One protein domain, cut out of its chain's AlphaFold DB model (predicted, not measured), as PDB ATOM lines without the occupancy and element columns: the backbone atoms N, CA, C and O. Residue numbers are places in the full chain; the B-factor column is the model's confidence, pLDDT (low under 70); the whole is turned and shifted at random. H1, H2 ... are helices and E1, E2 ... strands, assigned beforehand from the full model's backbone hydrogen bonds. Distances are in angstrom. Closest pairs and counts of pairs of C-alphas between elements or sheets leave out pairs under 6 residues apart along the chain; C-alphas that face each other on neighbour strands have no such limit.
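Overview. This is residues 129 to 303 of the 307 residues of an uncharacterized protein of Acidobacteria bacterium (UniProt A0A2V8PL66). Two twisted sheets form a sandwich, two sheets face to face with their strands crossed: a larger one of seven strands, E10 E4 E5 E6 E3 E8 E11, and a smaller one of four, E1 E2 E7 E9. The short helix H1 packs on the larger sheet, and the long paired strands E8 and E11 both bend sharply, by 99 and 98 degrees. The 175 printed residues hold, along the chain, E1 to E8, H1, then E9 to E11, and the class is mostly strand. The larger sheet is antiparallel throughout, the smaller mixed. The whole is compact and rounded, with a radius of gyration of the C-alphas of 15.1 A and spans of 38 by 37 by 33 A.

Arrangement. In the larger sheet, E4 (residues 182 to 186), E5 (196 to 199) and E6 (205 to 210) form a meander, each strand the antiparallel neighbour of the one before; N 184 and O 198 are 2.9 A apart, N 197 and O 207 2.9 A. With E3 (159 to 164), antiparallel neighbour of E6 with N 161 to O 208 at 2.8 A, they form a Greek key, a meander whose last strand pairs with the strand before it. E8 (233 to 245) is the antiparallel neighbour of E3, with N 160 to O 240 at 2.9 A. Edge strand E11 (290 to 302) is the antiparallel neighbour of E8, with N 235 to O 300 at 2.8 A. The other edge strand, E10 (276 to 281), is the antiparallel neighbour of E4, with N 185 to O 278 at 2.9 A. H1 (250 to 254) is on this sheet at a height of 6.3 A and only just over E5, with 3 C-alphas falling on it; its one O i to N i+4 pair is within hydrogen-bond range. In the smaller sheet, the hairpin of E1 (129 to 137) and E2 (142 to 153) has N 131 to O 148 at 2.9 A. E2 is antiparallel to E7 (214 to 226), with N 149 to O 218 at 2.8 A, and E7 is parallel to E9 (263 to 266), with N 217 to O 264 at 2.8 A. The facing parts of the two sheets are 9.9 A apart centre to centre, their strands at 69 degrees. The closest C-alphas of E1 and E11, Glu 131 and Val 302, are 6.5 A apart.

Along the chain. E1 begins at C-alpha 129 (-17.630, 25.108, -28.930) and E11 ends at C-alpha 302 (-13.249, 17.443, -31.782). E7 measures 32.4 A, E2 32.2 A, E8 28.0 A, E11 26.2 A and E1 24.0 A.

Size, cuts and confidence. The printed part has no cut. The E3 to E4 link, residues 165 to 181, is long; residues 169 to 171 have pLDDT under 70.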
ATOM      1  N   GLU A 129     -18.796  25.315 -28.066       94.75
ATOM      2  CA  GLU A 129     -17.630  25.108 -28.930       94.75
ATOM      3  C   GLU A 129     -16.539  24.464 -28.077       94.75
ATOM      4  O   GLU A 129     -16.313  24.903 -26.946       94.75
ATOM      5  N   ILE A 130     -15.866  23.442 -28.604       95.94
ATOM      6  CA  ILE A 130     -14.771  22.758 -27.915       95.94
ATOM      7  C   ILE A 130     -13.582  22.660 -28.860       95.94
ATOM      8  O   ILE A 130     -13.712  22.232 -30.005       95.94
ATOM      9  N   GLU A 131     -12.419  23.055 -28.361       96.12
ATOM     10  CA  GLU A 131     -11.151  23.005 -29.069       96.12
ATOM     11  C   GLU A 131     -10.117  22.279 -28.212       96.12
ATOM     12  O   GLU A 131      -9.909  22.628 -27.050       96.12
ATOM     13  N   PHE A 132      -9.470  21.263 -28.777       96.56
ATOM     14  CA  PHE A 132      -8.372  20.566 -28.117       96.56
ATOM     15  C   PHE A 132      -7.153  21.486 -27.964       96.56
ATOM     16  O   PHE A 132      -6.836  22.274 -28.857       96.56
ATOM     17  N   ARG A 133      -6.480  21.404 -26.812       95.81
ATOM     18  CA  ARG A 133      -5.266  22.173 -26.510       95.81
ATOM     19  C   ARG A 133      -4.059  21.286 -26.317       95.81
ATOM     20  O   ARG A 133      -3.046  21.489 -26.973       95.81
ATOM     21  N   GLU A 134      -4.156  20.336 -25.401       95.31
ATOM     22  CA  GLU A 134      -3.046  19.444 -25.094       95.31
ATOM     23  C   GLU A 134      -3.528  18.149 -24.445       95.31
ATOM     24  O   GLU A 134      -4.619  18.067 -23.876       95.31
ATOM     25  N   MET A 135      -2.672  17.134 -24.507       95.19
ATOM     26  CA  MET A 135      -2.853  15.864 -23.819       95.19
ATOM     27  C   MET A 135      -1.681  15.639 -22.871       95.19
ATOM     28  O   MET A 135      -0.519  15.727 -23.266       95.19
ATOM     29  N   ARG A 136      -1.987  15.278 -21.625       94.69
ATOM     30  CA  ARG A 136      -0.997  14.862 -20.631       94.69
ATOM     31  C   ARG A 136      -1.219  13.405 -20.277       94.69
ATOM     32  O   ARG A 136      -2.245  13.040 -19.704       94.69
ATOM     33  N   ARG A 137      -0.237  12.561 -20.585       93.06
ATOM     34  CA  ARG A 137      -0.248  11.165 -20.142       93.06
ATOM     35  C   ARG A 137      -0.038  11.123 -18.629       93.06
ATOM     36  O   ARG A 137       0.882  11.747 -18.100       93.06
ATOM     37  N   ARG A 138      -0.926  10.426 -17.924       90.06
ATOM     38  CA  ARG A 138      -0.804  10.126 -16.494       90.06
ATOM     39  C   ARG A 138      -0.293   8.696 -16.338       90.06
ATOM     40  O   ARG A 138       0.197   8.104 -17.299       90.06
ATOM     41  N   LYS A 139      -0.343   8.151 -15.118       88.38
ATOM     42  CA  LYS A 139      -0.016   6.737 -14.901       88.38
ATOM     43  C   LYS A 139      -0.881   5.899 -15.853       88.38
ATOM     44  O   LYS A 139      -2.106   6.052 -15.805       88.38
ATOM     45  N   PRO A 140      -0.270   5.083 -16.729       79.19
ATOM     46  CA  PRO A 140      -1.021   4.298 -17.694       79.19
ATOM     47  C   PRO A 140      -2.131   3.485 -17.016       79.19
ATOM     48  O   PRO A 140      -1.908   2.969 -15.918       79.19
ATOM     49  N   PRO A 141      -3.317   3.370 -17.642       86.44
ATOM     50  CA  PRO A 141      -3.668   3.808 -19.001       86.44
ATOM     51  C   PRO A 141      -4.357   5.192 -19.067       86.44
ATOM     52  O   PRO A 141      -5.076   5.470 -20.022       86.44
ATOM     53  N   LEU A 142      -4.207   6.051 -18.054       92.25
ATOM     54  CA  LEU A 142      -4.950   7.312 -17.978       92.25
ATOM     55  C   LEU A 142      -4.293   8.434 -18.801       92.25
ATOM     56  O   LEU A 142      -3.114   8.747 -18.616       92.25
ATOM     57  N   ALA A 143      -5.083   9.105 -19.636       93.94
ATOM     58  CA  ALA A 143      -4.743  10.370 -20.275       93.94
ATOM     59  C   ALA A 143      -5.632  11.499 -19.735       93.94
ATOM     60  O   ALA A 143      -6.800  11.298 -19.402       93.94
ATOM     61  N   GLU A 144      -5.079  12.703 -19.636       94.94
ATOM     62  CA  GLU A 144      -5.819  13.916 -19.300       94.94
ATOM     63  C   GLU A 144      -5.796  14.851 -20.507       94.94
ATOM     64  O   GLU A 144      -4.730  15.289 -20.943       94.94
ATOM     65  N   LEU A 145      -6.974  15.109 -21.068       95.62
ATOM     66  CA  LEU A 145      -7.167  15.939 -22.247       95.62
ATOM     67  C   LEU A 145      -7.625  17.325 -21.804       95.62
ATOM     68  O   LEU A 145      -8.545  17.453 -20.995       95.62
ATOM     69  N   TYR A 146      -6.986  18.357 -22.338       96.12
ATOM     70  CA  TYR A 146      -7.258  19.745 -22.002       96.12
ATOM     71  C   TYR A 146      -7.905  20.445 -23.187       96.12
ATOM     72  O   TYR A 146      -7.393  20.392 -24.308       96.12
ATOM     73  N   PHE A 147      -9.013  21.133 -22.918       96.75
ATOM     74  CA  PHE A 147      -9.806  21.806 -23.938       96.75
ATOM     75  C   PHE A 147     -10.016  23.282 -23.622       96.75
ATOM     76  O   PHE A 147     -10.209  23.670 -22.472       96.75
ATOM     77  N   ASP A 148     -10.065  24.103 -24.662       97.19
ATOM     78  CA  ASP A 148     -10.744  25.387 -24.595       97.19
ATOM     79  C   ASP A 148     -12.219  25.167 -24.922       97.19
ATOM     80  O   ASP A 148     -12.565  24.663 -25.990       97.19
ATOM     81  N   ILE A 149     -13.093  25.564 -24.005       97.50
ATOM     82  CA  ILE A 149     -14.536  25.392 -24.126       97.50
ATOM     83  C   ILE A 149     -15.197  26.762 -24.088       97.50
ATOM     84  O   ILE A 149     -14.914  27.576 -23.210       97.50
ATOM     85  N   ARG A 150     -16.107  27.021 -25.024       97.75
ATOM     86  CA  ARG A 150     -17.019  28.165 -24.961       97.75
ATOM     87  C   ARG A 150     -18.437  27.655 -24.839       97.75
ATOM     88  O   ARG A 150     -18.874  26.882 -25.682       97.75
ATOM     89  N   LEU A 151     -19.145  28.105 -23.816       97.69
ATOM     90  CA  LEU A 151     -20.534  27.763 -23.547       97.69
ATOM     91  C   LEU A 151     -21.388  29.016 -23.687       97.69
ATOM     92  O   LEU A 151     -21.016  30.081 -23.187       97.69
ATOM     93  N   ARG A 152     -22.531  28.896 -24.359       96.50
ATOM     94  CA  ARG A 152     -23.469  29.996 -24.574       96.50
ATOM     95  C   ARG A 152     -24.884  29.565 -24.245       96.50
ATOM     96  O   ARG A 152     -25.374  28.571 -24.775       96.50
ATOM     97  N   ASN A 153     -25.549  30.352 -23.410       95.25
ATOM     98  CA  ASN A 153     -26.970  30.210 -23.141       95.25
ATOM     99  C   ASN A 153     -27.718  31.372 -23.790       95.25
ATOM    100  O   ASN A 153     -28.010  32.358 -23.129       95.25
ATOM    101  N   ASP A 154     -28.042  31.269 -25.078       90.19
ATOM    102  CA  ASP A 154     -28.824  32.304 -25.773       90.19
ATOM    103  C   ASP A 154     -30.327  32.276 -25.383       90.19
ATOM    104  O   ASP A 154     -31.105  33.108 -25.854       90.19
ATOM    105  N   GLY A 155     -30.748  31.335 -24.527       86.81
ATOM    106  CA  GLY A 155     -32.126  31.195 -24.060       86.81
ATOM    107  C   GLY A 155     -32.546  32.246 -23.026       86.81
ATOM    108  O   GLY A 155     -31.723  32.930 -22.423       86.81
ATOM    109  N   ALA A 156     -33.858  32.335 -22.788       87.75
ATOM    110  CA  ALA A 156     -34.465  33.292 -21.855       87.75
ATOM    111  C   ALA A 156     -34.456  32.834 -20.380       87.75
ATOM    112  O   ALA A 156     -34.857  33.585 -19.494       87.75
ATOM    113  N   ALA A 157     -34.023  31.603 -20.104       94.50
ATOM    114  CA  ALA A 157     -33.973  31.015 -18.766       94.50
ATOM    115  C   ALA A 157     -32.582  30.431 -18.493       94.50
ATOM    116  O   ALA A 157     -31.849  30.096 -19.424       94.50
ATOM    117  N   ALA A 158     -32.216  30.302 -17.217       98.12
ATOM    118  CA  ALA A 158     -30.959  29.667 -16.840       98.12
ATOM    119  C   ALA A 158     -30.931  28.192 -17.279       98.12
ATOM    120  O   ALA A 158     -31.976  27.527 -17.330       98.12
ATOM    121  N   ARG A 159     -29.741  27.696 -17.623       98.38
ATOM    122  CA  ARG A 159     -29.531  26.323 -18.093       98.38
ATOM    123  C   ARG A 159     -28.267  25.718 -17.514       98.38
ATOM    124  O   ARG A 159     -27.222  26.366 -17.456       98.38
ATOM    125  N   TRP A 160     -28.386  24.464 -17.107       98.62
ATOM    126  CA  TRP A 160     -27.264  23.640 -16.693       98.62
ATOM    127  C   TRP A 160     -26.544  23.115 -17.927       98.62
ATOM    128  O   TRP A 160     -27.178  22.544 -18.806       98.62
ATOM    129  N   PHE A 161     -25.231  23.290 -17.980       98.56
ATOM    130  CA  PHE A 161     -24.363  22.683 -18.981       98.56
ATOM    131  C   PHE A 161     -23.583  21.569 -18.302       98.56
ATOM    132  O   PHE A 161     -22.842  21.827 -17.353       98.56
ATOM    133  N   LEU A 162     -23.778  20.339 -18.768       98.38
ATOM    134  CA  LEU A 162     -23.125  19.147 -18.255       98.38
ATOM    135  C   LEU A 162     -22.114  18.652 -19.286       98.38
ATOM    136  O   LEU A 162     -22.456  18.452 -20.452       98.38
ATOM    137  N   LEU A 163     -20.879  18.456 -18.844       97.69
ATOM    138  CA  LEU A 163     -19.768  17.947 -19.638       97.69
ATOM    139  C   LEU A 163     -19.252  16.654 -19.009       97.69
ATOM    140  O   LEU A 163     -19.323  16.506 -17.790       97.69
ATOM    141  N   PRO A 164     -18.690  15.719 -19.781       95.44
ATOM    142  CA  PRO A 164     -18.123  14.511 -19.205       95.44
ATOM    143  C   PRO A 164     -16.957  14.850 -18.263       95.44
ATOM    144  O   PRO A 164     -16.152  15.752 -18.515       95.44
ATOM    145  N   SER A 165     -16.852  14.125 -17.147       93.44
ATOM    146  CA  SER A 165     -15.638  14.141 -16.315       93.44
ATOM    147  C   SER A 165     -14.569  13.205 -16.881       93.44
ATOM    148  O   SER A 165     -13.375  13.483 -16.755       93.44
ATOM    149  N   ASN A 166     -15.027  12.134 -17.531       92.94
ATOM    150  CA  ASN A 166     -14.237  11.108 -18.180       92.94
ATOM    151  C   ASN A 166     -14.892  10.691 -19.501       92.94
ATOM    152  O   ASN A 166     -16.114  10.683 -19.634       92.94
ATOM    153  N   LEU A 167     -14.059  10.314 -20.459       90.19
ATOM    154  CA  LEU A 167     -14.432   9.698 -21.717       90.19
ATOM    155  C   LEU A 167     -13.922   8.255 -21.659       90.19
ATOM    156  O   LEU A 167     -12.721   7.998 -21.578       90.19
ATOM    157  N   GLY A 168     -14.850   7.307 -21.594       74.94
ATOM    158  CA  GLY A 168     -14.537   5.881 -21.614       74.94
ATOM    159  C   GLY A 168     -14.780   5.281 -22.995       74.94
ATOM    160  O   GLY A 168     -15.598   5.785 -23.760       74.94
ATOM    161  N   SER A 169     -14.168   4.126 -23.264       61.78
ATOM    162  CA  SER A 169     -14.410   3.332 -24.482       61.78
ATOM    163  C   SER A 169     -15.883   2.941 -24.693       61.78
ATOM    164  O   SER A 169     -16.288   2.619 -25.805       61.78
ATOM    165  N   SER A 170     -16.696   2.988 -23.632       63.72
ATOM    166  CA  SER A 170     -18.121   2.641 -23.653       63.72
ATOM    167  C   SER A 170     -19.054   3.759 -24.141       63.72
ATOM    168  O   SER A 170     -20.253   3.504 -24.212       63.72
ATOM    169  N   ASN A 171     -18.552   4.962 -24.478       65.00
ATOM    170  CA  ASN A 171     -19.332   6.094 -25.028       65.00
ATOM    171  C   ASN A 171     -20.712   6.303 -24.370       65.00
ATOM    172  O   ASN A 171     -21.686   6.663 -25.031       65.00
ATOM    173  N   THR A 172     -20.830   6.028 -23.070       81.69
ATOM    174  CA  THR A 172     -22.130   6.052 -22.404       81.69
ATOM    175  C   THR A 172     -22.518   7.492 -22.108       81.69
ATOM    176  O   THR A 172     -21.731   8.242 -21.534       81.69
ATOM    177  N   SER A 173     -23.732   7.865 -22.499       89.19
ATOM    178  CA  SER A 173     -24.260   9.216 -22.335       89.19
ATOM    179  C   SER A 173     -24.356   9.652 -20.868       89.19
ATOM    180  O   SER A 173     -24.701   8.859 -19.985       89.19
ATOM    181  N   ILE A 174     -24.123  10.942 -20.612       93.44
ATOM    182  CA  ILE A 174     -24.330  11.590 -19.311       93.44
ATOM    183  C   ILE A 174     -25.767  11.325 -18.842       93.44
ATOM    184  O   ILE A 174     -26.721  11.578 -19.584       93.44
ATOM    185  N   GLY A 175     -25.902  10.828 -17.608       90.06
ATOM    186  CA  GLY A 175     -27.179  10.462 -16.985       90.06
ATOM    187  C   GLY A 175     -27.652   9.030 -17.253       90.06
ATOM    188  O   GLY A 175     -28.568   8.575 -16.579       90.06
ATOM    189  N   ALA A 176     -27.031   8.304 -18.189       87.81
ATOM    190  CA  ALA A 176     -27.402   6.923 -18.514       87.81
ATOM    191  C   ALA A 176     -26.529   5.865 -17.814       87.81
ATOM    192  O   ALA A 176     -26.837   4.676 -17.871       87.81
ATOM    193  N   LYS A 177     -25.429   6.276 -17.170       79.38
ATOM    194  CA  LYS A 177     -24.454   5.377 -16.543       79.38
ATOM    195  C   LYS A 177     -24.343   5.627 -15.049       79.38
ATOM    196  O   LYS A 177     -24.211   6.776 -14.641       79.38
ATOM    197  N   GLY A 178     -24.261   4.534 -14.292       89.56
ATOM    198  CA  GLY A 178     -23.697   4.547 -12.948       89.56
ATOM    199  C   GLY A 178     -24.460   5.404 -11.948       89.56
ATOM    200  O   GLY A 178     -25.645   5.700 -12.124       89.56
ATOM    201  N   GLY A 179     -23.768   5.821 -10.897       94.25
ATOM    202  CA  GLY A 179     -24.258   6.861 -10.013       94.25
ATOM    203  C   GLY A 179     -23.168   7.835  -9.601       94.25
ATOM    204  O   GLY A 179     -22.043   7.821 -10.103       94.25
ATOM    205  N   ILE A 180     -23.572   8.721  -8.707       96.69
ATOM    206  CA  ILE A 180     -22.758   9.769  -8.122       96.69
ATOM    207  C   ILE A 180     -22.701   9.530  -6.627       96.69
ATOM    208  O   ILE A 180     -23.734   9.336  -5.989       96.69
ATOM    209  N   ASP A 181     -21.502   9.562  -6.074       97.44
ATOM    210  CA  ASP A 181     -21.254   9.464  -4.640       97.44
ATOM    211  C   ASP A 181     -20.747  10.787  -4.061       97.44
ATOM    212  O   ASP A 181     -21.077  11.117  -2.930       97.44
ATOM    213  N   THR A 182     -19.999  11.583  -4.828       97.81
ATOM    214  CA  THR A 182     -19.358  12.814  -4.351       97.81
ATOM    215  C   THR A 182     -19.509  13.967  -5.343       97.81
ATOM    216  O   THR A 182     -19.473  13.783  -6.555       97.81
ATOM    217  N   LEU A 183     -19.656  15.186  -4.829       98.06
ATOM    218  CA  LEU A 183     -19.553  16.450  -5.552       98.06
ATOM    219  C   LEU A 183     -18.408  17.268  -4.965       98.06
ATOM    220  O   LEU A 183     -18.442  17.622  -3.790       98.06
ATOM    221  N   GLU A 184     -17.474  17.680  -5.810       97.94
ATOM    222  CA  GLU A 184     -16.486  18.711  -5.501       97.94
ATOM    223  C   GLU A 184     -16.881  20.020  -6.195       97.94
ATOM    224  O   GLU A 184     -17.193  20.035  -7.385       97.94
ATOM    225  N   VAL A 185     -16.879  21.137  -5.472       97.81
ATOM    226  CA  VAL A 185     -17.251  22.450  -6.019       97.81
ATOM    227  C   VAL A 185     -16.014  23.326  -6.133       97.81
ATOM    228  O   VAL A 185     -15.326  23.557  -5.140       97.81
ATOM    229  N   PHE A 186     -15.776  23.877  -7.319       97.38
ATOM    230  CA  PHE A 186     -14.638  24.738  -7.627       97.38
ATOM    231  C   PHE A 186     -15.091  26.140  -8.038       97.38
ATOM    232  O   PHE A 186     -16.118  26.307  -8.701       97.38
ATOM    233  N   ALA A 187     -14.292  27.144  -7.682       96.38
ATOM    234  CA  ALA A 187     -14.431  28.520  -8.161       96.38
ATOM    235  C   ALA A 187     -13.107  28.997  -8.777       96.38
ATOM    236  O   ALA A 187     -12.301  29.635  -8.089       96.38
ATOM    237  N   PRO A 188     -12.839  28.645 -10.046       94.94
ATOM    238  CA  PRO A 188     -11.600  29.029 -10.703       94.94
ATOM    239  C   PRO A 188     -11.545  30.540 -10.976       94.94
ATOM    240  O   PRO A 188     -12.568  31.220 -11.092       94.94
ATOM    241  N   ARG A 189     -10.328  31.073 -11.079       92.62
ATOM    242  CA  ARG A 189     -10.034  32.479 -11.363       92.62
ATOM    243  C   ARG A 189     -10.140  32.803 -12.848       92.62
ATOM    244  O   ARG A 189      -9.803  32.014 -13.729       92.62
ATOM    245  N   GLY A 190     -10.533  34.038 -13.102       93.81
ATOM    246  CA  GLY A 190     -10.642  34.600 -14.434       93.81
ATOM    247  C   GLY A 190     -11.400  35.915 -14.396       93.81
ATOM    248  O   GLY A 190     -11.597  36.508 -13.333       93.81
ATOM    249  N   GLN A 191     -11.842  36.361 -15.564       96.69
ATOM    250  CA  GLN A 191     -12.823  37.434 -15.658       96.69
ATOM    251  C   GLN A 191     -14.214  36.858 -15.398       96.69
ATOM    252  O   GLN A 191     -14.588  35.860 -16.009       96.69
ATOM    253  N   GLY A 192     -14.987  37.493 -14.517       96.75
ATOM    254  CA  GLY A 192     -16.301  36.995 -14.107       96.75
ATOM    255  C   GLY A 192     -16.235  35.795 -13.156       96.75
ATOM    256  O   GLY A 192     -15.176  35.245 -12.861       96.75
ATOM    257  N   ARG A 193     -17.398  35.403 -12.637       97.06
ATOM    258  CA  ARG A 193     -17.564  34.282 -11.707       97.06
ATOM    259  C   ARG A 193     -18.073  33.053 -12.446       97.06
ATOM    260  O   ARG A 193     -19.075  33.133 -13.154       97.06
ATOM    261  N   VAL A 194     -17.460  31.902 -12.200       97.50
ATOM    262  CA  VAL A 194     -17.968  30.587 -12.612       97.50
ATOM    263  C   VAL A 194     -17.853  29.642 -11.423       97.50
ATOM    264  O   VAL A 194     -16.851  29.670 -10.713       97.50
ATOM    265  N   ILE A 195     -18.882  28.825 -11.199       97.69
ATOM    266  CA  ILE A 195     -18.860  27.740 -10.217       97.69
ATOM    267  C   ILE A 195     -19.001  26.434 -10.980       97.69
ATOM    268  O   ILE A 195     -19.917  26.284 -11.790       97.69
ATOM    269  N   ILE A 196     -18.077  25.513 -10.736       97.81
ATOM    270  CA  ILE A 196     -18.002  24.230 -11.429       97.81
ATOM    271  C   ILE A 196     -18.230  23.138 -10.399       97.81
ATOM    272  O   ILE A 196     -17.496  23.052  -9.417       97.81
ATOM    273  N   GLY A 197     -19.251  22.318 -10.616       98.00
ATOM    274  CA  GLY A 197     -19.462  21.098  -9.848       98.00
ATOM    275  C   GLY A 197     -18.838  19.919 -10.574       98.00
ATOM    276  O   GLY A 197     -19.193  19.655 -11.717       98.00
ATOM    277  N   HIS A 198     -17.922  19.213  -9.928       97.88
ATOM    278  CA  HIS A 198     -17.348  17.960 -10.396       97.88
ATOM    279  C   HIS A 198     -18.001  16.816  -9.626       97.88
ATOM    280  O   HIS A 198     -17.689  16.570  -8.463       97.88
ATOM    281  N   PHE A 199     -18.950  16.154 -10.273       97.00
ATOM    282  CA  PHE A 199     -19.608  14.976  -9.736       97.00
ATOM    283  C   PHE A 199     -18.748  13.745 -10.038       97.00
ATOM    284  O   PHE A 199     -18.420  13.473 -11.197       97.00
ATOM    285  N   LEU A 200     -18.365  13.036  -8.984       95.94
ATOM    286  CA  LEU A 200     -17.589  11.800  -8.993       95.94
ATOM    287  C   LEU A 200     -18.521  10.581  -8.940       95.94
ATOM    288  O   LEU A 200     -19.728  10.730  -8.767       95.94
ATOM    289  N   GLY A 201     -17.947   9.394  -9.135       94.38
ATOM    290  CA  GLY A 201     -18.662   8.124  -9.268       94.38
ATOM    291  C   GLY A 201     -18.645   7.592 -10.704       94.38
ATOM    292  O   GLY A 201     -18.155   8.243 -11.635       94.38
ATOM    293  N   THR A 202     -19.180   6.390 -10.910       93.06
ATOM    294  CA  THR A 202     -19.208   5.727 -12.224       93.06
ATOM    295  C   THR A 202     -20.058   6.461 -13.268       93.06
ATOM    296  O   THR A 202     -19.861   6.253 -14.470       93.06
ATOM    297  N   GLY A 203     -20.966   7.335 -12.821       92.69
ATOM    298  CA  GLY A 203     -21.777   8.244 -13.635       92.69
ATOM    299  C   GLY A 203     -21.307   9.700 -13.633       92.69
ATOM    300  O   GLY A 203     -22.080  10.583 -14.000       92.69
ATOM    301  N   GLY A 204     -20.082   9.968 -13.174       94.62
ATOM    302  CA  GLY A 204     -19.588  11.319 -12.931       94.62
ATOM    303  C   GLY A 204     -19.590  12.240 -14.158       94.62
ATOM    304  O   GLY A 204     -19.326  11.830 -15.290       94.62
ATOM    305  N   PHE A 205     -19.831  13.524 -13.913       96.94
ATOM    306  CA  PHE A 205     -19.817  14.592 -14.912       96.94
ATOM    307  C   PHE A 205     -19.417  15.922 -14.267       96.94
ATOM    308  O   PHE A 205     -19.256  16.041 -13.055       96.94
ATOM    309  N   GLN A 206     -19.229  16.945 -15.085       97.69
ATOM    310  CA  GLN A 206     -18.952  18.312 -14.668       97.69
ATOM    311  C   GLN A 206     -20.161  19.178 -15.008       97.69
ATOM    312  O   GLN A 206     -20.724  19.018 -16.084       97.69
ATOM    313  N   ALA A 207     -20.566  20.081 -14.120       98.31
ATOM    314  CA  ALA A 207     -21.752  20.910 -14.304       98.31
ATOM    315  C   ALA A 207     -21.477  22.383 -14.006       98.31
ATOM    316  O   ALA A 207     -20.796  22.713 -13.031       98.31
ATOM    317  N   LEU A 208     -22.075  23.263 -14.806       98.06
ATOM    318  CA  LEU A 208     -22.095  24.708 -14.584       98.06
ATOM    319  C   LEU A 208     -23.487  25.256 -14.901       98.06
ATOM    320  O   LEU A 208     -24.129  24.792 -15.844       98.06
ATOM    321  N   LEU A 209     -23.947  26.256 -14.149       98.69
ATOM    322  CA  LEU A 209     -25.232  26.912 -14.391       98.69
ATOM    323  C   LEU A 209     -25.015  28.278 -15.048       98.69
ATOM    324  O   LEU A 209     -24.439  29.178 -14.434       98.69
ATOM    325  N   LEU A 210     -25.509  28.447 -16.274       98.62
ATOM    326  CA  LEU A 210     -25.401  29.695 -17.031       98.62
ATOM    327  C   LEU A 210     -26.720  30.485 -16.952       98.62
ATOM    328  O   LEU A 210     -27.775  29.911 -17.242       98.62
ATOM    329  N   PRO A 211     -26.703  31.792 -16.611       98.44
ATOM    330  CA  PRO A 211     -27.896  32.632 -16.697       98.44
ATOM    331  C   PRO A 211     -28.337  32.846 -18.160       98.44
ATOM    332  O   PRO A 211     -27.613  32.463 -19.083       98.44
ATOM    333  N   PRO A 212     -29.521  33.436 -18.397       95.12
ATOM    334  CA  PRO A 212     -29.937  33.863 -19.732       95.12
ATOM    335  C   PRO A 212     -28.896  34.762 -20.404       95.12
ATOM    336  O   PRO A 212     -28.281  35.608 -19.753       95.12
ATOM    337  N   HIS A 213     -28.726  34.591 -21.712       93.69
ATOM    338  CA  HIS A 213     -27.795  35.340 -22.569       93.69
ATOM    339  C   HIS A 213     -26.321  35.275 -22.140       93.69
ATOM    340  O   HIS A 213     -25.530  36.163 -22.470       93.69
ATOM    341  N   ALA A 214     -25.946  34.231 -21.395       97.62
ATOM    342  CA  ALA A 214     -24.590  34.065 -20.900       97.62
ATOM    343  C   ALA A 214     -23.626  33.538 -21.968       97.62
ATOM    344  O   ALA A 214     -23.995  32.722 -22.811       97.62
ATOM    345  N   GLU A 215     -22.364  33.940 -21.857       97.94
ATOM    346  CA  GLU A 215     -21.224  33.424 -22.606       97.94
ATOM    347  C   GLU A 215     -20.043  33.205 -21.651       97.94
ATOM    348  O   GLU A 215     -19.529  34.140 -21.032       97.94
ATOM    349  N   VAL A 216     -19.617  31.951 -21.523       98.31
ATOM    350  CA  VAL A 216     -18.537  31.529 -20.628       98.31
ATOM    351  C   VAL A 216     -17.450  30.849 -21.444       98.31
ATOM    352  O   VAL A 216     -17.726  29.916 -22.193       98.31
ATOM    353  N   ARG A 217     -16.204  31.285 -21.268       98.19
ATOM    354  CA  ARG A 217     -15.013  30.618 -21.791       98.19
ATOM    355  C   ARG A 217     -14.259  29.942 -20.652       98.19
ATOM    356  O   ARG A 217     -13.964  30.576 -19.645       98.19
ATOM    357  N   LEU A 218     -13.939  28.668 -20.829       97.62
ATOM    358  CA  LEU A 218     -13.112  27.868 -19.932       97.62
ATOM    359  C   LEU A 218     -11.863  27.465 -20.703       97.62
ATOM    360  O   LEU A 218     -11.970  26.822 -21.745       97.62
ATOM    361  N   ARG A 219     -10.687  27.860 -20.228       95.81
ATOM    362  CA  ARG A 219      -9.413  27.463 -20.831       95.81
ATOM    363  C   ARG A 219      -8.838  26.276 -20.083       95.81
ATOM    364  O   ARG A 219      -8.991  26.188 -18.867       95.81
ATOM    365  N   LEU A 220      -8.156  25.389 -20.807       94.94
ATOM    366  CA  LEU A 220      -7.508  24.209 -20.220       94.94
ATOM    367  C   LEU A 220      -8.469  23.392 -19.331       94.94
ATOM    368  O   LEU A 220      -8.112  22.953 -18.237       94.94
ATOM    369  N   PHE A 221      -9.710  23.223 -19.784       96.81
ATOM    370  CA  PHE A 221     -10.722  22.439 -19.096       96.81
ATOM    371  C   PHE A 221     -10.387  20.944 -19.215       96.81
ATOM    372  O   PHE A 221     -10.309  20.443 -20.341       96.81
ATOM    373  N   PRO A 222     -10.173  20.227 -18.097       95.94
ATOM    374  CA  PRO A 222      -9.701  18.852 -18.137       95.94
ATOM    375  C   PRO A 222     -10.856  17.850 -18.267       95.94
ATOM    376  O   PRO A 222     -11.836  17.894 -17.513       95.94
ATOM    377  N   ILE A 223     -10.694  16.889 -19.173       95.75
ATOM    378  CA  ILE A 223     -11.529  15.692 -19.298       95.75
ATOM    379  C   ILE A 223     -10.587  14.488 -19.356       95.75
ATOM    380  O   ILE A 223      -9.645  14.464 -20.150       95.75
ATOM    381  N   SER A 224     -10.794  13.499 -18.488       94.62
ATOM    382  CA  SER A 224      -9.949  12.304 -18.489       94.62
ATOM    383  C   SER A 224     -10.361  11.324 -19.586       94.62
ATOM    384  O   SER A 224     -11.515  11.298 -20.007       94.62
ATOM    385  N   TYR A 225      -9.424  10.504 -20.047       94.00
ATOM    386  CA  TYR A 225      -9.669   9.435 -21.006       94.00
ATOM    387  C   TYR A 225      -8.924   8.171 -20.568       94.00
ATOM    388  O   TYR A 225      -7.751   8.234 -20.196       94.00
ATOM    389  N   TRP A 226      -9.599   7.021 -20.591       90.19
ATOM    390  CA  TRP A 226      -8.985   5.727 -20.274       90.19
ATOM    391  C   TRP A 226      -8.551   5.011 -21.558       90.19
ATOM    392  O   TRP A 226      -9.396   4.556 -22.328       90.19
ATOM    393  N   GLY A 227      -7.239   4.873 -21.761       90.56
ATOM    394  CA  GLY A 227      -6.634   4.281 -22.956       90.56
ATOM    395  C   GLY A 227      -6.137   5.330 -23.953       90.56
ATOM    396  O   GLY A 227      -5.820   6.457 -23.573       90.56
ATOM    397  N   GLU A 228      -6.068   4.949 -25.230       90.62
ATOM    398  CA  GLU A 228      -5.696   5.861 -26.317       90.62
ATOM    399  C   GLU A 228      -6.961   6.532 -26.889       90.62
ATOM    400  O   GLU A 228      -7.900   5.821 -27.273       90.62
ATOM    401  N   PRO A 229      -7.039   7.874 -26.913       92.19
ATOM    402  CA  PRO A 229      -8.205   8.574 -27.431       92.19
ATOM    403  C   PRO A 229      -8.267   8.499 -28.966       92.19
ATOM    404  O   PRO A 229      -7.244   8.684 -29.625       92.19
ATOM    405  N   PRO A 230      -9.448   8.255 -29.566       92.75
ATOM    406  CA  PRO A 230      -9.610   8.325 -31.013       92.75
ATOM    407  C   PRO A 230      -9.530   9.774 -31.507       92.75
ATOM    408  O   PRO A 230      -9.891  10.707 -30.787       92.75
ATOM    409  N   ASP A 231      -9.144   9.945 -32.770       91.44
ATOM    410  CA  ASP A 231      -9.237  11.210 -33.501       91.44
ATOM    411  C   ASP A 231     -10.085  10.994 -34.770       91.44
ATOM    412  O   ASP A 231      -9.724  10.149 -35.595       91.44
ATOM    413  N   PRO A 232     -11.227  11.690 -34.940       92.38
ATOM    414  CA  PRO A 232     -11.797  12.708 -34.050       92.38
ATOM    415  C   PRO A 232     -12.450  12.134 -32.783       92.38
ATOM    416  O   PRO A 232     -13.078  11.073 -32.794       92.38
ATOM    417  N   LEU A 233     -12.370  12.901 -31.695       92.50
ATOM    418  CA  LEU A 233     -12.969  12.578 -30.405       92.50
ATOM    419  C   LEU A 233     -14.411  13.088 -30.331       92.50
ATOM    420  O   LEU A 233     -14.682  14.264 -30.573       92.50
ATOM    421  N   ARG A 234     -15.347  12.217 -29.950       92.94
ATOM    422  CA  ARG A 234     -16.740  12.604 -29.698       92.94
ATOM    423  C   ARG A 234     -16.894  13.092 -28.260       92.94
ATOM    424  O   ARG A 234     -16.648  12.331 -27.328       92.94
ATOM    425  N   ILE A 235     -17.346  14.331 -28.083       94.62
ATOM    426  CA  ILE A 235     -17.629  14.923 -26.773       94.62
ATOM    427  C   ILE A 235     -19.094  15.327 -26.705       94.62
ATOM    428  O   ILE A 235     -19.604  16.072 -27.543       94.62
ATOM    429  N   GLU A 236     -19.764  14.842 -25.672       94.75
ATOM    430  CA  GLU A 236     -21.148  15.177 -25.393       94.75
ATOM    431  C   GLU A 236     -21.248  16.413 -24.492       94.75
ATOM    432  O   GLU A 236     -20.493  16.555 -23.532       94.75
ATOM    433  N   VAL A 237     -22.214  17.287 -24.772       96.69
ATOM    434  CA  VAL A 237     -22.624  18.357 -23.851       96.69
ATOM    435  C   VAL A 237     -24.133  18.282 -23.668       96.69
ATOM    436  O   VAL A 237     -24.884  18.387 -24.640       96.69
ATOM    437  N   VAL A 238     -24.591  18.117 -22.429       97.31
ATOM    438  CA  VAL A 238     -26.022  18.115 -22.101       97.31
ATOM    439  C   VAL A 238     -26.408  19.476 -21.554       97.31
ATOM    440  O   VAL A 238     -25.839  19.950 -20.577       97.31
ATOM    441  N   ILE A 239     -27.398  20.097 -22.179       97.38
ATOM    442  CA  ILE A 239     -28.047  21.303 -21.692       97.38
ATOM    443  C   ILE A 239     -29.332  20.862 -20.997       97.38
ATOM    444  O   ILE A 239     -30.233  20.312 -21.630       97.38
ATOM    445  N   ALA A 240     -29.419  21.086 -19.694       98.25
ATOM    446  CA  ALA A 240     -30.543  20.671 -18.870       98.25
ATOM    447  C   ALA A 240     -31.267  21.877 -18.266       98.25
ATOM    448  O   ALA A 240     -30.667  22.917 -17.968       98.25
ATOM    449  N   LYS A 241     -32.575  21.728 -18.064       97.88
ATOM    450  CA  LYS A 241     -33.380  22.681 -17.293       97.88
ATOM    451  C   LYS A 241     -33.066  22.534 -15.811       97.88
ATOM    452  O   LYS A 241     -32.782  23.521 -15.143       97.88
ATOM    453  N   THR A 242     -33.079  21.293 -15.332       98.19
ATOM    454  CA  THR A 242     -32.802  20.912 -13.947       98.19
ATOM    455  C   THR A 242     -32.124  19.543 -13.905       98.19
ATOM    456  O   THR A 242     -32.193  18.767 -14.861       98.19
ATOM    457  N   PHE A 243     -31.458  19.226 -12.796       98.19
ATOM    458  CA  PHE A 243     -31.098  17.848 -12.473       98.19
ATOM    459  C   PHE A 243     -31.085  17.629 -10.958       98.19
ATOM    460  O   PHE A 243     -31.023  18.573 -10.166       98.19
ATOM    461  N   SER A 244     -31.162  16.366 -10.552       97.88
ATOM    462  CA  SER A 244     -31.127  15.948  -9.151       97.88
ATOM    463  C   SER A 244     -30.273  14.702  -8.968       97.88
ATOM    464  O   SER A 244     -30.185  13.866  -9.867       97.88
ATOM    465  N   ILE A 245     -29.665  14.576  -7.792       96.88
ATOM    466  CA  ILE A 245     -28.832  13.447  -7.384       96.88
ATOM    467  C   ILE A 245     -29.478  12.837  -6.138       96.88
ATOM    468  O   ILE A 245     -29.666  13.529  -5.135       96.88
ATOM    469  N   GLY A 246     -29.902  11.572  -6.217       94.25
ATOM    470  CA  GLY A 246     -30.606  10.917  -5.104       94.25
ATOM    471  C   GLY A 246     -31.921  11.604  -4.700       94.25
ATOM    472  O   GLY A 246     -32.309  11.557  -3.539       94.25
ATOM    473  N   GLY A 247     -32.590  12.284  -5.640       94.94
ATOM    474  CA  GLY A 247     -33.820  13.051  -5.389       94.94
ATOM    475  C   GLY A 247     -33.599  14.467  -4.844       94.94
ATOM    476  O   GLY A 247     -34.550  15.239  -4.746       94.94
ATOM    477  N   GLU A 248     -32.359  14.850  -4.540       97.12
ATOM    478  CA  GLU A 248     -32.017  16.203  -4.111       97.12
ATOM    479  C   GLU A 248     -31.563  17.052  -5.309       97.12
ATOM    480  O   GLU A 248     -30.731  16.625  -6.109       97.12
ATOM    481  N   SER A 249     -32.103  18.265  -5.444       97.69
ATOM    482  CA  SER A 249     -31.761  19.202  -6.525       97.69
ATOM    483  C   SER A 249     -30.270  19.557  -6.543       97.69
ATOM    484  O   SER A 249     -29.662  19.727  -5.481       97.69
ATOM    485  N   ALA A 250     -29.716  19.772  -7.737       97.06
ATOM    486  CA  ALA A 250     -28.333  20.200  -7.944       97.06
ATOM    487  C   ALA A 250     -27.923  21.388  -7.054       97.06
ATOM    488  O   ALA A 250     -26.882  21.359  -6.409       97.06
ATOM    489  N   GLU A 251     -28.758  22.416  -6.935       97.31
ATOM    490  CA  GLU A 251     -28.466  23.633  -6.173       97.31
ATOM    491  C   GLU A 251     -28.186  23.342  -4.691       97.31
ATOM    492  O   GLU A 251     -27.272  23.920  -4.100       97.31
ATOM    493  N   LYS A 252     -28.926  22.399  -4.093       97.12
ATOM    494  CA  LYS A 252     -28.698  21.976  -2.705       97.12
ATOM    495  C   LYS A 252     -27.411  21.167  -2.558       97.12
ATOM    496  O   LYS A 252     -26.720  21.296  -1.549       97.12
ATOM    497  N   TRP A 253     -27.045  20.392  -3.579       97.25
ATOM    498  CA  TRP A 253     -25.752  19.713  -3.639       97.25
ATOM    499  C   TRP A 253     -24.582  20.701  -3.660       97.25
ATOM    500  O   TRP A 253     -23.661  20.563  -2.856       97.25
ATOM    501  N   PHE A 254     -24.649  21.744  -4.493       97.44
ATOM    502  CA  PHE A 254     -23.654  22.825  -4.499       97.44
ATOM    503  C   PHE A 254     -23.642  23.611  -3.179       97.44
ATOM    504  O   PHE A 254     -22.609  24.170  -2.804       97.44
ATOM    505  N   GLY A 255     -24.793  23.713  -2.503       94.31
ATOM    506  CA  GLY A 255     -25.008  24.429  -1.240       94.31
ATOM    507  C   GLY A 255     -24.449  25.858  -1.210       94.31
ATOM    508  O   GLY A 255     -24.066  26.366  -0.163       94.31
ATOM    509  N   SER A 256     -24.361  26.471  -2.387       92.25
ATOM    510  CA  SER A 256     -24.035  27.864  -2.676       92.25
ATOM    511  C   SER A 256     -24.606  28.174  -4.063       92.25
ATOM    512  O   SER A 256     -24.923  27.250  -4.812       92.25
ATOM    513  N   GLN A 257     -24.758  29.450  -4.426       95.62
ATOM    514  CA  GLN A 257     -25.346  29.825  -5.715       95.62
ATOM    515  C   GLN A 257     -24.442  29.386  -6.888       95.62
ATOM    516  O   GLN A 257     -23.367  29.975  -7.060       95.62
ATOM    517  N   PRO A 258     -24.857  28.422  -7.738       97.12
ATOM    518  CA  PRO A 258     -24.005  27.889  -8.806       97.12
ATOM    519  C   PRO A 258     -23.997  28.763 -10.071       97.12
ATOM    520  O   PRO A 258     -23.225  28.514 -10.991       97.12
ATOM    521  N   LEU A 259     -24.847  29.795 -10.118       98.25
ATOM    522  CA  LEU A 259     -25.028  30.670 -11.274       98.25
ATOM    523  C   LEU A 259     -23.735  31.427 -11.633       98.25
ATOM    524  O   LEU A 259     -23.151  32.110 -10.784       98.25
ATOM    525  N   SER A 260     -23.303  31.331 -12.889       98.19
ATOM    526  CA  SER A 260     -22.158  32.084 -13.408       98.19
ATOM    527  C   SER A 260     -22.485  33.566 -13.630       98.19
ATOM    528  O   SER A 260     -23.640  33.990 -13.625       98.19
ATOM    529  N   SER A 261     -21.455  34.374 -13.881       98.38
ATOM    530  CA  SER A 261     -21.616  35.681 -14.520       98.38
ATOM    531  C   SER A 261     -22.121  35.525 -15.959       98.38
ATOM    532  O   SER A 261     -21.889  34.495 -16.595       98.38
ATOM    533  N   VAL A 262     -22.781  36.566 -16.481       97.88
ATOM    534  CA  VAL A 262     -23.258  36.611 -17.878       97.88
ATOM    535  C   VAL A 262     -22.091  36.542 -18.863       97.88
ATOM    536  O   VAL A 262     -22.203  35.907 -19.900       97.88
ATOM    537  N   LYS A 263     -20.954  37.161 -18.542       98.25
ATOM    538  CA  LYS A 263     -19.709  37.004 -19.297       98.25
ATOM    539  C   LYS A 263     -18.619  36.519 -18.360       98.25
ATOM    540  O   LYS A 263     -18.417  37.134 -17.311       98.25
ATOM    541  N   ALA A 264     -17.937  35.441 -18.731       97.81
ATOM    542  CA  ALA A 264     -16.769  34.971 -18.000       97.81
ATOM    543  C   ALA A 264     -15.688  34.399 -18.927       97.81
ATOM    544  O   ALA A 264     -16.002  33.761 -19.930       97.81
ATOM    545  N   ASP A 265     -14.422  34.604 -18.571       97.62
ATOM    546  CA  ASP A 265     -13.252  33.989 -19.208       97.62
ATOM    547  C   ASP A 265     -12.329  33.456 -18.112       97.62
ATOM    548  O   ASP A 265     -11.624  34.213 -17.440       97.62
ATOM    549  N   ILE A 266     -12.396  32.146 -17.899       96.06
ATOM    550  CA  ILE A 266     -11.621  31.413 -16.906       96.06
ATOM    551  C   ILE A 266     -10.314  30.979 -17.549       96.06
ATOM    552  O   ILE A 266     -10.295  30.141 -18.452       96.06
ATOM    553  N   THR A 267      -9.217  31.571 -17.084       90.94
ATOM    554  CA  THR A 267      -7.892  31.404 -17.690       90.94
ATOM    555  C   THR A 267      -7.061  30.300 -17.046       90.94
ATOM    556  O   THR A 267      -6.048  29.905 -17.616       90.94
ATOM    557  N   GLU A 268      -7.451  29.829 -15.860       87.56
ATOM    558  CA  GLU A 268      -6.765  28.747 -15.151       87.56
ATOM    559  C   GLU A 268      -7.482  27.400 -15.310       87.56
ATOM    560  O   GLU A 268      -8.655  27.340 -15.676       87.56
ATOM    561  N   ASN A 269      -6.776  26.314 -14.983       84.25
ATOM    562  CA  ASN A 269      -7.363  24.979 -14.943       84.25
ATOM    563  C   ASN A 269      -8.549  24.944 -13.959       84.25
ATOM    564  O   ASN A 269      -8.400  25.231 -12.767       84.25
ATOM    565  N   ALA A 270      -9.707  24.524 -14.472       78.12
ATOM    566  CA  ALA A 270     -10.975  24.426 -13.757       78.12
ATOM    567  C   ALA A 270     -10.935  23.586 -12.463       78.12
ATOM    568  O   ALA A 270     -11.752  23.825 -11.576       78.12
ATOM    569  N   LYS A 271     -10.004  22.628 -12.338       77.62
ATOM    570  CA  LYS A 271      -9.906  21.686 -11.205       77.62
ATOM    571  C   LYS A 271      -8.707  21.939 -10.285       77.62
ATOM    572  O   LYS A 271      -8.162  21.009  -9.692       77.62
ATOM    573  N   SER A 272      -8.244  23.183 -10.161       79.88
ATOM    574  CA  SER A 272      -7.182  23.507  -9.198       79.88
ATOM    575  C   SER A 272      -7.649  23.228  -7.762       79.88
ATOM    576  O   SER A 272      -8.601  23.844  -7.286       79.88
ATOM    577  N   THR A 273      -6.964  22.336  -7.039       74.62
ATOM    578  CA  THR A 273      -7.302  21.975  -5.644       74.62
ATOM    579  C   THR A 273      -7.280  23.182  -4.704       74.62
ATOM    580  O   THR A 273      -8.105  23.277  -3.802       74.62
ATOM    581  N   SER A 274      -6.422  24.172  -4.978       72.94
ATOM    582  CA  SER A 274      -6.382  25.463  -4.264       72.94
ATOM    583  C   SER A 274      -7.651  26.324  -4.415       72.94
ATOM    584  O   SER A 274      -7.759  27.389  -3.806       72.94
ATOM    585  N   ARG A 275      -8.599  25.895  -5.257       88.19
ATOM    586  CA  ARG A 275      -9.861  26.578  -5.582       88.19
ATOM    587  C   ARG A 275     -11.091  25.746  -5.259       88.19
ATOM    588  O   ARG A 275     -12.202  26.161  -5.594       88.19
ATOM    589  N   MET A 276     -10.906  24.585  -4.638       94.44
ATOM    590  CA  MET A 276     -12.025  23.804  -4.146       94.44
ATOM    591  C   MET A 276     -12.684  24.576  -3.001       94.44
ATOM    592  O   MET A 276     -12.055  24.870  -1.988       94.44
ATOM    593  N   LEU A 277     -13.948  24.937  -3.188       95.12
ATOM    594  CA  LEU A 277     -14.753  25.622  -2.185       95.12
ATOM    595  C   LEU A 277     -15.295  24.646  -1.145       95.12
ATOM    596  O   LEU A 277     -15.412  24.997   0.026       95.12
ATOM    597  N   ARG A 278     -15.680  23.445  -1.586       96.00
ATOM    598  CA  ARG A 278     -16.259  22.403  -0.734       96.00
ATOM    599  C   ARG A 278     -16.325  21.061  -1.450       96.00
ATOM    600  O   ARG A 278     -16.265  21.003  -2.677       96.00
ATOM    601  N   SER A 279     -16.575  20.027  -0.661       96.75
ATOM    602  CA  SER A 279     -17.019  18.720  -1.129       96.75
ATOM    603  C   SER A 279     -18.310  18.313  -0.406       96.75
ATOM    604  O   SER A 279     -18.612  18.825   0.679       96.75
ATOM    605  N   LYS A 280     -19.114  17.454  -1.029       97.19
ATOM    606  CA  LYS A 280     -20.298  16.815  -0.447       97.19
ATOM    607  C   LYS A 280     -20.367  15.382  -0.958       97.19
ATOM    608  O   LYS A 280     -20.342  15.189  -2.167       97.19
ATOM    609  N   SER A 281     -20.540  14.419  -0.061       97.56
ATOM    610  CA  SER A 281     -20.706  13.007  -0.420       97.56
ATOM    611  C   SER A 281     -22.060  12.470   0.040       97.56
ATOM    612  O   SER A 281     -22.694  13.036   0.936       97.56
ATOM    613  N   THR A 282     -22.526  11.399  -0.595       95.75
ATOM    614  CA  THR A 282     -23.669  10.613  -0.129       95.75
ATOM    615  C   THR A 282     -23.347   9.936   1.205       95.75
ATOM    616  O   THR A 282     -22.174   9.715   1.525       95.75
ATOM    617  N   PRO A 283     -24.371   9.566   1.998       92.12
ATOM    618  CA  PRO A 283     -24.171   8.668   3.127       92.12
ATOM    619  C   PRO A 283     -23.458   7.389   2.667       92.12
ATOM    620  O   PRO A 283     -23.816   6.809   1.639       92.12
ATOM    621  N   ASP A 284     -22.425   6.990   3.405       93.44
ATOM    622  CA  ASP A 284     -21.618   5.786   3.162       93.44
ATOM    623  C   ASP A 284     -20.895   5.726   1.800       93.44
ATOM    624  O   ASP A 284     -20.433   4.658   1.398       93.44
ATOM    625  N   ASN A 285     -20.781   6.850   1.078       93.12
ATOM    626  CA  ASN A 285     -20.221   6.924  -0.282       93.12
ATOM    627  C   ASN A 285     -20.915   5.985  -1.282       93.12
ATOM    628  O   ASN A 285     -20.324   5.540  -2.266       93.12
ATOM    629  N   LYS A 286     -22.186   5.652  -1.034       96.06
ATOM    630  CA  LYS A 286     -22.956   4.842  -1.972       96.06
ATOM    631  C   LYS A 286     -23.369   5.694  -3.162       96.06
ATOM    632  O   LYS A 286     -23.979   6.751  -2.995       96.06
ATOM    633  N   GLU A 287     -23.101   5.200  -4.362       96.62
ATOM    634  CA  GLU A 287     -23.533   5.867  -5.583       96.62
ATOM    635  C   GLU A 287     -25.063   5.937  -5.685       96.62
ATOM    636  O   GLU A 287     -25.775   4.947  -5.483       96.62
ATOM    637  N   VAL A 288     -25.570   7.114  -6.046       96.38
ATOM    638  CA  VAL A 288     -26.986   7.349  -6.341       96.38
ATOM    639  C   VAL A 288     -27.159   7.871  -7.762       96.38
ATOM    640  O   VAL A 288     -26.335   8.625  -8.274       96.38
ATOM    641  N   ALA A 289     -28.248   7.480  -8.419       94.50
ATOM    642  CA  ALA A 289     -28.497   7.881  -9.797       94.50
ATOM    643  C   ALA A 289     -28.753   9.393  -9.923       94.50
ATOM    644  O   ALA A 289     -29.412  10.011  -9.076       94.50
ATOM    645  N   ALA A 290     -28.285   9.963 -11.034       96.19
ATOM    646  CA  ALA A 290     -28.686  11.287 -11.483       96.19
ATOM    647  C   ALA A 290     -30.014  11.205 -12.247       96.19
ATOM    648  O   ALA A 290     -30.224  10.300 -13.051       96.19
ATOM    649  N   ARG A 291     -30.895  12.182 -12.044       97.06
ATOM    650  CA  ARG A 291     -32.058  12.423 -12.906       97.06
ATOM    651  C   ARG A 291     -31.903  13.786 -13.549       97.06
ATOM    652  O   ARG A 291     -31.786  14.778 -12.831       97.06
ATOM    653  N   ILE A 292     -31.900  13.825 -14.876       97.69
ATOM    654  CA  ILE A 292     -31.638  15.030 -15.664       97.69
ATOM    655  C   ILE A 292     -32.893  15.357 -16.470       97.69
ATOM    656  O   ILE A 292     -33.373  14.527 -17.237       97.69
ATOM    657  N   GLU A 293     -33.425  16.564 -16.295       97.44
ATOM    658  CA  GLU A 293     -34.478  17.096 -17.156       97.44
ATOM    659  C   GLU A 293     -33.816  17.823 -18.330       97.44
ATOM    660  O   GLU A 293     -33.471  19.009 -18.258       97.44
ATOM    661  N   GLU A 294     -33.576  17.073 -19.400       94.50
ATOM    662  CA  GLU A 294     -32.871  17.560 -20.582       94.50
ATOM    663  C   GLU A 294     -33.685  18.621 -21.330       94.50
ATOM    664  O   GLU A 294     -34.885  18.481 -21.563       94.50
ATOM    665  N   ASP A 295     -33.003  19.689 -21.735       90.69
ATOM    666  CA  ASP A 295     -33.489  20.610 -22.762       90.69
ATOM    667  C   ASP A 295     -32.947  20.169 -24.123       90.69
ATOM    668  O   ASP A 295     -33.663  20.103 -25.121       90.69
ATOM    669  N   ARG A 296     -31.645  19.853 -24.161       89.81
ATOM    670  CA  ARG A 296     -30.922  19.585 -25.398       89.81
ATOM    671  C   ARG A 296     -29.643  18.798 -25.153       89.81
ATOM    672  O   ARG A 296     -28.980  18.978 -24.139       89.81
ATOM    673  N   ARG A 297     -29.236  17.997 -26.135       92.38
ATOM    674  CA  ARG A 297     -27.990  17.224 -26.115       92.38
ATOM    675  C   ARG A 297     -27.182  17.514 -27.374       92.38
ATOM    676  O   ARG A 297     -27.728  17.505 -28.475       92.38
ATOM    677  N   LEU A 298     -25.904  17.830 -27.201       90.69
ATOM    678  CA  LEU A 298     -24.959  18.135 -28.272       90.69
ATOM    679  C   LEU A 298     -23.953  16.999 -28.393       90.69
ATOM    680  O   LEU A 298     -23.449  16.524 -27.378       90.69
ATOM    681  N   GLN A 299     -23.632  16.616 -29.624       90.56
ATOM    682  CA  GLN A 299     -22.536  15.703 -29.937       90.56
ATOM    683  C   GLN A 299     -21.522  16.471 -30.781       90.56
ATOM    684  O   GLN A 299     -21.803  16.834 -31.920       90.56
ATOM    685  N   LEU A 300     -20.367  16.772 -30.195       90.19
ATOM    686  CA  LEU A 300     -19.314  17.565 -30.817       90.19
ATOM    687  C   LEU A 300     -18.182  16.634 -31.247       90.19
ATOM    688  O   LEU A 300     -17.676  15.861 -30.437       90.19
ATOM    689  N   MET A 301     -17.781  16.716 -32.513       91.12
ATOM    690  CA  MET A 301     -16.596  16.022 -33.018       91.12
ATOM    691  C   MET A 301     -15.402  16.971 -32.913       91.12
ATOM    692  O   MET A 301     -15.389  18.023 -33.551       91.12
ATOM    693  N   VAL A 302     -14.420  16.616 -32.090       93.19
ATOM    694  CA  VAL A 302     -13.249  17.443 -31.782       93.19
ATOM    695  C   VAL A 302     -12.010  16.748 -32.321       93.19
ATOM    696  O   VAL A 302     -11.709  15.627 -31.921       93.19
ATOM    697  N   SER A 303     -11.292  17.406 -33.229       93.94
ATOM    698  CA  SER A 303     -10.003  16.883 -33.684       93.94
ATOM    699  C   SER A 303      -8.947  17.049 -32.595       93.94
ATOM    700  O   SER A 303      -8.901  18.087 -31.929       93.94
TER     701      SER A 303